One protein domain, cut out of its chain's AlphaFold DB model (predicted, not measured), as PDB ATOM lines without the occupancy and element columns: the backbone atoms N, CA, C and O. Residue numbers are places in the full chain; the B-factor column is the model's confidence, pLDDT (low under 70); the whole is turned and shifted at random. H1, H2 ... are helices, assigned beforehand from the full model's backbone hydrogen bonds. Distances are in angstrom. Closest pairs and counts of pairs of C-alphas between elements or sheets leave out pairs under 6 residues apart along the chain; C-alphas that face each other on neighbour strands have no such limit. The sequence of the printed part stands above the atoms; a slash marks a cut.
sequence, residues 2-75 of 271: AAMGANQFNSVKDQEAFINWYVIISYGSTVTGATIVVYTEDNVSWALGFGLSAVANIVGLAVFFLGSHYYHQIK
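What this domain is: This is residues 2 to 75 of the 271 residues of an uncharacterized protein of Hevea brasiliensis (UniProt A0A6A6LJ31). A long helical hairpin makes the whole picture: H1 runs the full length, a tight turn follows, and H2 folds back beside it as a narrow V that is open at the far end. The helices meet near the turn, and the unnamed ends, residues 2 to 11 and 69 to 75, lie at the open end. The printed part has 74 residues with two named helices, H1 then H2, and no named strand; the class is all helix. It is loose, with a radius of gyration of the C-alphas of 16.3 A, and spans 48 by 23 by 13 A, a rod.

Where its parts are: Find C-alpha 12 at (56.676, -29.303, 51.666); from there H1, residues 12 to 43, runs 45.8 A to C-alpha 43 at (16.360, -41.670, 33.739). Then look at C-alpha 46, where H2, residues 46 to 68, begins; it runs 33.0 A to C-alpha 68 at (40.320, -40.406, 62.499).

How they stand to each other: H1 and H2 form a helical hairpin and run opposite ways at a shallow tilt of 21 degrees. They touch, H1 with residues 37 to 41 alone and H2 with residues 46 to 53 alone. Look for their closest C-alphas at Glu 41 and Gly 49, 5.2 A apart. Residues 23 to 32 of H1 stand free, and so do residues 54 to 70, of which 54 to 68 belong to H2. Every O i to N i+4 pair is within hydrogen-bond range in H2, and 27 of 28 are in H1.

The domain as a whole: The two C-alphas farthest apart, those of Asn 43 and Lys 75, are 48.8 A from each other. The printed part has no cut, and the link from H1 to H2 is tight. Look at residues 2 to 6 and 72 to 75 for pLDDT under 70; the mean of the printed part is 81.2.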
ATOM      1  N   ALA A   2      48.184 -23.769  53.231       42.66
ATOM      2  CA  ALA A   2      48.630 -24.864  54.113       42.66
ATOM      3  C   ALA A   2      47.564 -25.479  55.067       42.66
ATOM      4  O   ALA A   2      47.796 -26.498  55.709       42.66
ATOM      5  N   ALA A   3      46.368 -24.897  55.176       55.03
ATOM      6  CA  ALA A   3      45.440 -25.208  56.264       55.03
ATOM      7  C   ALA A   3      44.226 -26.091  55.893       55.03
ATOM      8  O   ALA A   3      43.348 -26.276  56.733       55.03
ATOM      9  N   MET A   4      44.204 -26.718  54.710       62.84
ATOM     10  CA  MET A   4      43.235 -27.782  54.363       62.84
ATOM     11  C   MET A   4      43.631 -29.165  54.931       62.84
ATOM     12  O   MET A   4      43.357 -30.192  54.329       62.84
ATOM     13  N   GLY A   5      44.339 -29.208  56.065       67.06
ATOM     14  CA  GLY A   5      44.889 -30.447  56.639       67.06
ATOM     15  C   GLY A   5      46.324 -30.776  56.207       67.06
ATOM     16  O   GLY A   5      46.971 -31.581  56.865       67.06
ATOM     17  N   ALA A   6      46.878 -30.081  55.206       69.75
ATOM     18  CA  ALA A   6      48.263 -30.275  54.759       69.75
ATOM     19  C   ALA A   6      49.301 -30.034  55.877       69.75
ATOM     20  O   ALA A   6      50.333 -30.693  55.909       69.75
ATOM     21  N   ASN A   7      48.995 -29.174  56.856       70.62
ATOM     22  CA  ASN A   7      49.812 -28.952  58.059       70.62
ATOM     23  C   ASN A   7      50.139 -30.217  58.883       70.62
ATOM     24  O   ASN A   7      50.928 -30.133  59.820       70.62
ATOM     25  N   GLN A   8      49.522 -31.364  58.587       70.75
ATOM     26  CA  GLN A   8      49.843 -32.654  59.201       70.75
ATOM     27  C   GLN A   8      51.162 -33.251  58.686       70.75
ATOM     28  O   GLN A   8      51.750 -34.097  59.358       70.75
ATOM     29  N   PHE A   9      51.633 -32.815  57.516       79.00
ATOM     30  CA  PHE A   9      52.867 -33.290  56.901       79.00
ATOM     31  C   PHE A   9      54.016 -32.318  57.175       79.00
ATOM     32  O   PHE A   9      53.867 -31.106  57.026       79.00
ATOM     33  N   ASN A  10      55.182 -32.849  57.546       77.25
ATOM     34  CA  ASN A  10      56.363 -32.035  57.855       77.25
ATOM     35  C   ASN A  10      57.147 -31.604  56.605       77.25
ATOM     36  O   ASN A  10      57.909 -30.642  56.672       77.25
ATOM     37  N   SER A  11      56.988 -32.304  55.476       82.62
ATOM     38  CA  SER A  11      57.693 -31.992  54.231       82.62
ATOM     39  C   SER A  11      56.810 -31.176  53.281       82.62
ATOM     40  O   SER A  11      55.630 -31.473  53.101       82.62
ATOM     41  N   VAL A  12      57.388 -30.153  52.641       80.75
ATOM     42  CA  VAL A  12      56.676 -29.303  51.666       80.75
ATOM     43  C   VAL A  12      56.201 -30.121  50.460       80.75
ATOM     44  O   VAL A  12      55.096 -29.911  49.972       80.75
ATOM     45  N   LYS A  13      56.988 -31.116  50.028       82.12
ATOM     46  CA  LYS A  13      56.620 -32.006  48.918       82.12
ATOM     47  C   LYS A  13      55.357 -32.814  49.221       82.12
ATOM     48  O   LYS A  13      54.486 -32.916  48.361       82.12
ATOM     49  N   ASP A  14      55.231 -33.343  50.438       82.81
ATOM     50  CA  ASP A  14      54.048 -34.114  50.842       82.81
ATOM     51  C   ASP A  14      52.818 -33.208  50.997       82.81
ATOM     52  O   ASP A  14      51.708 -33.599  50.636       82.81
ATOM     53  N   GLN A  15      53.013 -31.969  51.467       77.31
ATOM     54  CA  GLN A  15      51.955 -30.955  51.533       77.31
ATOM     55  C   GLN A  15      51.416 -30.602  50.143       77.31
ATOM     56  O   GLN A  15      50.201 -30.576  49.942       77.31
ATOM     57  N   GLU A  16      52.301 -30.338  49.181       77.88
ATOM     58  CA  GLU A  16      51.928 -30.025  47.800       77.88
ATOM     59  C   GLU A  16      51.245 -31.211  47.118       77.88
ATOM     60  O   GLU A  16      50.202 -31.033  46.488       77.88
ATOM     61  N   ALA A  17      51.773 -32.427  47.291       85.94
ATOM     62  CA  ALA A  17      51.167 -33.640  46.752       85.94
ATOM     63  C   ALA A  17      49.758 -33.871  47.318       85.94
ATOM     64  O   ALA A  17      48.835 -34.160  46.556       85.94
ATOM     65  N   PHE A  18      49.576 -33.692  48.631       83.44
ATOM     66  CA  PHE A  18      48.268 -33.774  49.279       83.44
ATOM     67  C   PHE A  18      47.289 -32.738  48.714       83.44
ATOM     68  O   PHE A  18      46.174 -33.094  48.340       83.44
ATOM     69  N   ILE A  19      47.705 -31.471  48.614       79.62
ATOM     70  CA  ILE A  19      46.858 -30.396  48.078       79.62
ATOM     71  C   ILE A  19      46.487 -30.684  46.621       79.62
ATOM     72  O   ILE A  19      45.327 -30.536  46.246       79.62
ATOM     73  N   ASN A  20      47.439 -31.136  45.804       83.44
ATOM     74  CA  ASN A  20      47.187 -31.441  44.402       83.44
ATOM     75  C   ASN A  20      46.198 -32.607  44.244       83.44
ATOM     76  O   ASN A  20      45.206 -32.484  43.529       83.44
ATOM     77  N   TRP A  21      46.404 -33.712  44.967       84.88
ATOM     78  CA  TRP A  21      45.468 -34.843  44.964       84.88
ATOM     79  C   TRP A  21      44.084 -34.459  45.477       84.88
ATOM     80  O   TRP A  21      43.085 -34.859  44.884       84.88
ATOM     81  N   TYR A  22      44.012 -33.648  46.532       82.56
ATOM     82  CA  TYR A  22      42.752 -33.118  47.039       82.56
ATOM     83  C   TYR A  22      41.997 -32.333  45.960       82.56
ATOM     84  O   TYR A  22      40.802 -32.549  45.759       82.56
ATOM     85  N   VAL A  23      42.694 -31.456  45.235       80.50
ATOM     86  CA  VAL A  23      42.112 -30.663  44.146       80.50
ATOM     87  C   VAL A  23      41.627 -31.566  43.006       80.50
ATOM     88  O   VAL A  23      40.491 -31.416  42.557       80.50
ATOM     89  N   ILE A  24      42.441 -32.538  42.582       85.06
ATOM     90  CA  ILE A  24      42.091 -33.499  41.522       85.06
ATOM     91  C   ILE A  24      40.846 -34.306  41.903       85.06
ATOM     92  O   ILE A  24      39.902 -34.389  41.116       85.06
ATOM     93  N   ILE A  25      40.815 -34.871  43.115       86.56
ATOM     94  CA  ILE A  25      39.684 -35.668  43.606       86.56
ATOM     95  C   ILE A  25      38.433 -34.798  43.729       86.56
ATOM     96  O   ILE A  25      37.361 -35.222  43.307       86.56
ATOM     97  N   SER A  26      38.557 -33.573  44.246       80.69
ATOM     98  CA  SER A  26      37.423 -32.657  44.404       80.69
ATOM     99  C   SER A  26      36.782 -32.330  43.054       80.69
ATOM    100  O   SER A  26      35.591 -32.574  42.874       80.69
ATOM    101  N   TYR A  27      37.560 -31.871  42.068       80.31
ATOM    102  CA  TYR A  27      37.019 -31.570  40.737       80.31
ATOM    103  C   TYR A  27      36.506 -32.821  40.014       80.31
ATOM    104  O   TYR A  27      35.433 -32.778  39.410       80.31
ATOM    105  N   GLY A  28      37.216 -33.950  40.118       85.56
ATOM    106  CA  GLY A  28      36.770 -35.225  39.551       85.56
ATOM    107  C   GLY A  28      35.444 -35.705  40.150       85.56
ATOM    108  O   GLY A  28      34.562 -36.162  39.419       85.56
ATOM    109  N   SER A  29      35.263 -35.537  41.464       84.62
ATOM    110  CA  SER A  29      34.025 -35.887  42.165       84.62
ATOM    111  C   SER A  29      32.851 -35.015  41.729       84.62
ATOM    112  O   SER A  29      31.767 -35.547  41.518       84.62
ATOM    113  N   THR A  30      33.062 -33.717  41.495       82.06
ATOM    114  CA  THR A  30      32.014 -32.812  41.005       82.06
ATOM    115  C   THR A  30      31.539 -33.210  39.611       82.06
ATOM    116  O   THR A  30      30.337 -33.289  39.380       82.06
ATOM    117  N   VAL A  31      32.461 -33.516  38.690       85.44
ATOM    118  CA  VAL A  31      32.107 -33.957  37.326       85.44
ATOM    119  C   VAL A  31      31.352 -35.284  37.366       85.44
ATOM    120  O   VAL A  31      30.319 -35.443  36.714       85.44
ATOM    121  N   THR A  32      31.846 -36.229  38.167       83.56
ATOM    122  CA  THR A  32      31.239 -37.555  38.312       83.56
ATOM    123  C   THR A  32      29.865 -37.462  38.971       83.56
ATOM    124  O   THR A  32      28.911 -38.048  38.471       83.56
ATOM    125  N   GLY A  33      29.732 -36.683  40.046       82.88
ATOM    126  CA  GLY A  33      28.478 -36.467  40.762       82.88
ATOM    127  C   GLY A  33      27.435 -35.778  39.889       82.88
ATOM    128  O   GLY A  33      26.334 -36.299  39.742       82.88
ATOM    129  N   ALA A  34      27.800 -34.679  39.227       77.94
ATOM    130  CA  ALA A  34      26.903 -33.967  38.317       77.94
ATOM    131  C   ALA A  34      26.463 -34.820  37.115       77.94
ATOM    132  O   ALA A  34      25.410 -34.562  36.550       77.94
ATOM    133  N   THR A  35      27.240 -35.836  36.726       86.12
ATOM    134  CA  THR A  35      26.862 -36.742  35.633       86.12
ATOM    135  C   THR A  35      26.020 -37.908  36.145       86.12
ATOM    136  O   THR A  35      24.914 -38.122  35.666       86.12
ATOM    137  N   ILE A  36      26.524 -38.667  37.123       86.88
ATOM    138  CA  ILE A  36      25.902 -39.913  37.593       86.88
ATOM    139  C   ILE A  36      24.615 -39.632  38.365       86.88
ATOM    140  O   ILE A  36      23.619 -40.319  38.140       86.88
ATOM    141  N   VAL A  37      24.617 -38.644  39.268       83.19
ATOM    142  CA  VAL A  37      23.441 -38.348  40.099       83.19
ATOM    143  C   VAL A  37      22.320 -37.802  39.224       83.19
ATOM    144  O   VAL A  37      21.243 -38.385  39.214       83.19
ATOM    145  N   VAL A  38      22.606 -36.785  38.404       83.25
ATOM    146  CA  VAL A  38      21.611 -36.184  37.499       83.25
ATOM    147  C   VAL A  38      21.082 -37.213  36.503       83.25
ATOM    148  O   VAL A  38      19.875 -37.347  36.338       83.25
ATOM    149  N   TYR A  39      21.958 -38.022  35.899       87.12
ATOM    150  CA  TYR A  39      21.514 -39.082  34.992       87.12
ATOM    151  C   TYR A  39      20.563 -40.072  35.678       87.12
ATOM    152  O   TYR A  39      19.565 -40.479  35.083       87.12
ATOM    153  N   THR A  40      20.858 -40.450  36.923       86.88
ATOM    154  CA  THR A  40      20.033 -41.387  37.699       86.88
ATOM    155  C   THR A  40      18.685 -40.772  38.079       86.88
ATOM    156  O   THR A  40      17.662 -41.457  38.000       86.88
ATOM    157  N   GLU A  41      18.678 -39.495  38.463       81.94
ATOM    158  CA  GLU A  41      17.465 -38.736  38.782       81.94
ATOM    159  C   GLU A  41      16.551 -38.590  37.562       81.94
ATOM    160  O   GLU A  41      15.345 -38.808  37.691       81.94
ATOM    161  N   ASP A  42      17.123 -38.311  36.387       83.69
ATOM    162  CA  ASP A  42      16.372 -38.069  35.151       83.69
ATOM    163  C   ASP A  42      15.881 -39.358  34.469       83.69
ATOM    164  O   ASP A  42      14.813 -39.358  33.858       83.69
ATOM    165  N   ASN A  43      16.642 -40.462  34.537       86.94
ATOM    166  CA  ASN A  43      16.360 -41.670  33.739       86.94
ATOM    167  C   ASN A  43      15.834 -42.866  34.541       86.94
ATOM    168  O   ASN A  43      15.216 -43.751  33.951       86.94
ATOM    169  N   VAL A  44      16.103 -42.946  35.849       89.88
ATOM    170  CA  VAL A  44      15.776 -44.141  36.644       89.88
ATOM    171  C   VAL A  44      14.718 -43.831  37.693       89.88
ATOM    172  O   VAL A  44      13.599 -44.332  37.615       89.88
ATOM    173  N   SER A  45      15.076 -43.052  38.711       87.38
ATOM    174  CA  SER A  45      14.163 -42.658  39.780       87.38
ATOM    175  C   SER A  45      14.826 -41.639  40.687       87.38
ATOM    176  O   SER A  45      15.965 -41.823  41.129       87.38
ATOM    177  N   TRP A  46      14.046 -40.637  41.079       86.12
ATOM    178  CA  TRP A  46      14.430 -39.657  42.087       86.12
ATOM    179  C   TRP A  46      14.898 -40.335  43.386       86.12
ATOM    180  O   TRP A  46      15.960 -40.017  43.912       86.12
ATOM    181  N   ALA A  47      14.178 -41.360  43.861       87.06
ATOM    182  CA  ALA A  47      14.511 -42.058  45.107       87.06
ATOM    183  C   ALA A  47      15.893 -42.738  45.073       87.06
ATOM    184  O   ALA A  47      16.580 -42.784  46.094       87.06
ATOM    185  N   LEU A  48      16.323 -43.235  43.909       86.44
ATOM    186  CA  LEU A  48      17.639 -43.859  43.751       86.44
ATOM    187  C   LEU A  48      18.771 -42.826  43.730       86.44
ATOM    188  O   LEU A  48      19.825 -43.104  44.297       86.44
ATOM    189  N   GLY A  49      18.549 -41.635  43.162       85.06
ATOM    190  CA  GLY A  49      19.512 -40.525  43.215       85.06
ATOM    191  C   GLY A  49      19.811 -40.081  44.653       85.06
ATOM    192  O   GLY A  49      20.972 -40.046  45.080       85.06
ATOM    193  N   PHE A  50      18.762 -39.860  45.454       86.00
ATOM    194  CA  PHE A  50      18.919 -39.546  46.883       86.00
ATOM    195  C   PHE A  50      19.491 -40.715  47.682       86.00
ATOM    196  O   PHE A  50      20.341 -40.502  48.549       86.00
ATOM    197  N   GLY A  51      19.073 -41.948  47.382       89.75
ATOM    198  CA  GLY A  51      19.611 -43.152  48.013       89.75
ATOM    199  C   GLY A  51      21.117 -43.302  47.793       89.75
ATOM    200  O   GLY A  51      21.859 -43.504  48.754       89.75
ATOM    201  N   LEU A  52      21.588 -43.126  46.555       88.19
ATOM    202  CA  LEU A  52      23.010 -43.186  46.207       88.19
ATOM    203  C   LEU A  52      23.814 -42.117  46.959       88.19
ATOM    204  O   LEU A  52      24.874 -42.409  47.516       88.19
ATOM    205  N   SER A  53      23.274 -40.901  47.041       86.25
ATOM    206  CA  SER A  53      23.881 -39.790  47.780       86.25
ATOM    207  C   SER A  53      23.950 -40.065  49.288       86.25
ATOM    208  O   SER A  53      24.959 -39.769  49.932       86.25
ATOM    209  N   ALA A  54      22.908 -40.670  49.865       89.31
ATOM    210  CA  ALA A  54      22.880 -41.055  51.274       89.31
ATOM    211  C   ALA A  54      23.908 -42.154  51.582       89.31
ATOM    212  O   ALA A  54      24.668 -42.033  52.543       89.31
ATOM    213  N   VAL A  55      23.997 -43.185  50.735       92.50
ATOM    214  CA  VAL A  55      24.998 -44.256  50.869       92.50
ATOM    215  C   VAL A  55      26.413 -43.691  50.760       92.50
ATOM    216  O   VAL A  55      27.251 -44.001  51.605       92.50
ATOM    217  N   ALA A  56      26.679 -42.814  49.788       88.12
ATOM    218  CA  ALA A  56      27.983 -42.170  49.639       88.12
ATOM    219  C   ALA A  56      28.380 -41.360  50.888       88.12
ATOM    220  O   ALA A  56      29.521 -41.452  51.341       88.12
ATOM    221  N   ASN A  57      27.435 -40.634  51.496       90.44
ATOM    222  CA  ASN A  57      27.672 -39.923  52.756       90.44
ATOM    223  C   ASN A  57      27.969 -40.877  53.923       90.44
ATOM    224  O   ASN A  57      28.890 -40.614  54.695       90.44
ATOM    225  N   ILE A  58      27.242 -41.993  54.045       94.19
ATOM    226  CA  ILE A  58      27.482 -43.001  55.094       94.19
ATOM    227  C   ILE A  58      28.868 -43.635  54.928       94.19
ATOM    228  O   ILE A  58      29.604 -43.769  55.905       94.19
ATOM    229  N   VAL A  59      29.249 -43.984  53.697       93.25
ATOM    230  CA  VAL A  59      30.581 -44.526  53.391       93.25
ATOM    231  C   VAL A  59      31.663 -43.497  53.710       93.25
ATOM    232  O   VAL A  59      32.638 -43.831  54.378       93.25
ATOM    233  N   GLY A  60      31.477 -42.238  53.304       87.12
ATOM    234  CA  GLY A  60      32.399 -41.149  53.628       87.12
ATOM    235  C   GLY A  60      32.564 -40.955  55.135       87.12
ATOM    236  O   GLY A  60      33.684 -40.830  55.626       87.12
ATOM    237  N   LEU A  61      31.461 -41.017  55.885       90.31
ATOM    238  CA  LEU A  61      31.467 -40.925  57.340       90.31
ATOM    239  C   LEU A  61      32.202 -42.108  57.985       90.31
ATOM    240  O   LEU A  61      33.008 -41.908  58.892       90.31
ATOM    241  N   ALA A  62      31.978 -43.329  57.496       92.12
ATOM    242  CA  ALA A  62      32.691 -44.513  57.964       92.12
ATOM    243  C   ALA A  62      34.202 -44.379  57.715       92.12
ATOM    244  O   ALA A  62      34.988 -44.508  58.651       92.12
ATOM    245  N   VAL A  63      34.615 -44.031  56.491       90.56
ATOM    246  CA  VAL A  63      36.029 -43.802  56.146       90.56
ATOM    247  C   VAL A  63      36.642 -42.708  57.021       90.56
ATOM    248  O   VAL A  63      37.757 -42.880  57.508       90.56
ATOM    249  N   PHE A  64      35.914 -41.619  57.280       85.44
ATOM    250  CA  PHE A  64      36.364 -40.561  58.182       85.44
ATOM    251  C   PHE A  64      36.613 -41.083  59.602       85.44
ATOM    252  O   PHE A  64      37.662 -40.798  60.177       85.44
ATOM    253  N   PHE A  65      35.700 -41.881  60.164       88.06
ATOM    254  CA  PHE A  65      35.889 -42.457  61.497       88.06
ATOM    255  C   PHE A  65      37.052 -43.453  61.549       88.06
ATOM    256  O   PHE A  65      37.845 -43.385  62.488       88.06
ATOM    257  N   LEU A  66      37.227 -44.310  60.538       90.25
ATOM    258  CA  LEU A  66      38.397 -45.195  60.458       90.25
ATOM    259  C   LEU A  66      39.709 -44.403  60.312       90.25
ATOM    260  O   LEU A  66      40.708 -44.720  60.955       90.25
ATOM    261  N   GLY A  67      39.701 -43.347  59.496       81.81
ATOM    262  CA  GLY A  67      40.844 -42.460  59.278       81.81
ATOM    263  C   GLY A  67      41.166 -41.579  60.487       81.81
ATOM    264  O   GLY A  67      42.321 -41.210  60.684       81.81
ATOM    265  N   SER A  68      40.175 -41.293  61.338       79.38
ATOM    266  CA  SER A  68      40.320 -40.406  62.499       79.38
ATOM    267  C   SER A  68      41.416 -40.839  63.474       79.38
ATOM    268  O   SER A  68      42.060 -39.983  64.079       79.38
ATOM    269  N   HIS A  69      41.687 -42.145  63.553       75.38
ATOM    270  CA  HIS A  69      42.759 -42.721  64.362       75.38
ATOM    271  C   HIS A  69      44.170 -42.373  63.846       75.38
ATOM    272  O   HIS A  69      45.120 -42.321  64.621       75.38
ATOM    273  N   TYR A  70      44.321 -42.118  62.544       78.56
ATOM    274  CA  TYR A  70      45.607 -41.796  61.913       78.56
ATOM    275  C   TYR A  70      45.914 -40.294  61.900       78.56
ATOM    276  O   TYR A  70      47.049 -39.899  61.624       78.56
ATOM    277  N   TYR A  71      44.933 -39.437  62.200       70.00
ATOM    278  CA  TYR A  71      45.150 -37.996  62.226       70.00
ATOM    279  C   TYR A  71      45.907 -37.560  63.480       70.00
ATOM    280  O   TYR A  71      45.490 -37.810  64.610       70.00
ATOM    281  N   HIS A  72      46.987 -36.802  63.275       66.12
ATOM    282  CA  HIS A  72      47.667 -36.101  64.358       66.12
ATOM    283  C   HIS A  72      46.749 -35.002  64.907       66.12
ATOM    284  O   HIS A  72      46.625 -33.916  64.336       66.12
ATOM    285  N   GLN A  73      46.069 -35.294  66.014       63.25
ATOM    286  CA  GLN A  73      45.209 -34.320  66.669       63.25
ATOM    287  C   GLN A  73      46.061 -33.316  67.442       63.25
ATOM    288  O   GLN A  73      46.628 -33.613  68.494       63.25
ATOM    289  N   ILE A  74      46.142 -32.096  66.919       60.44
ATOM    290  CA  ILE A  74      46.689 -30.966  67.664       60.44
ATOM    291  C   ILE A  74      45.749 -30.735  68.853       60.44
ATOM    292  O   ILE A  74      44.566 -30.456  68.661       60.44
ATOM    293  N   LYS A  75      46.249 -30.860  70.088       51.03
ATOM    294  CA  LYS A  75      45.461 -30.566  71.294       51.03
ATOM    295  C   LYS A  75      45.057 -29.088  71.284       51.03
ATOM    296  O   LYS A  75      45.875 -28.219  71.584       51.03
TER     297      LYS A  75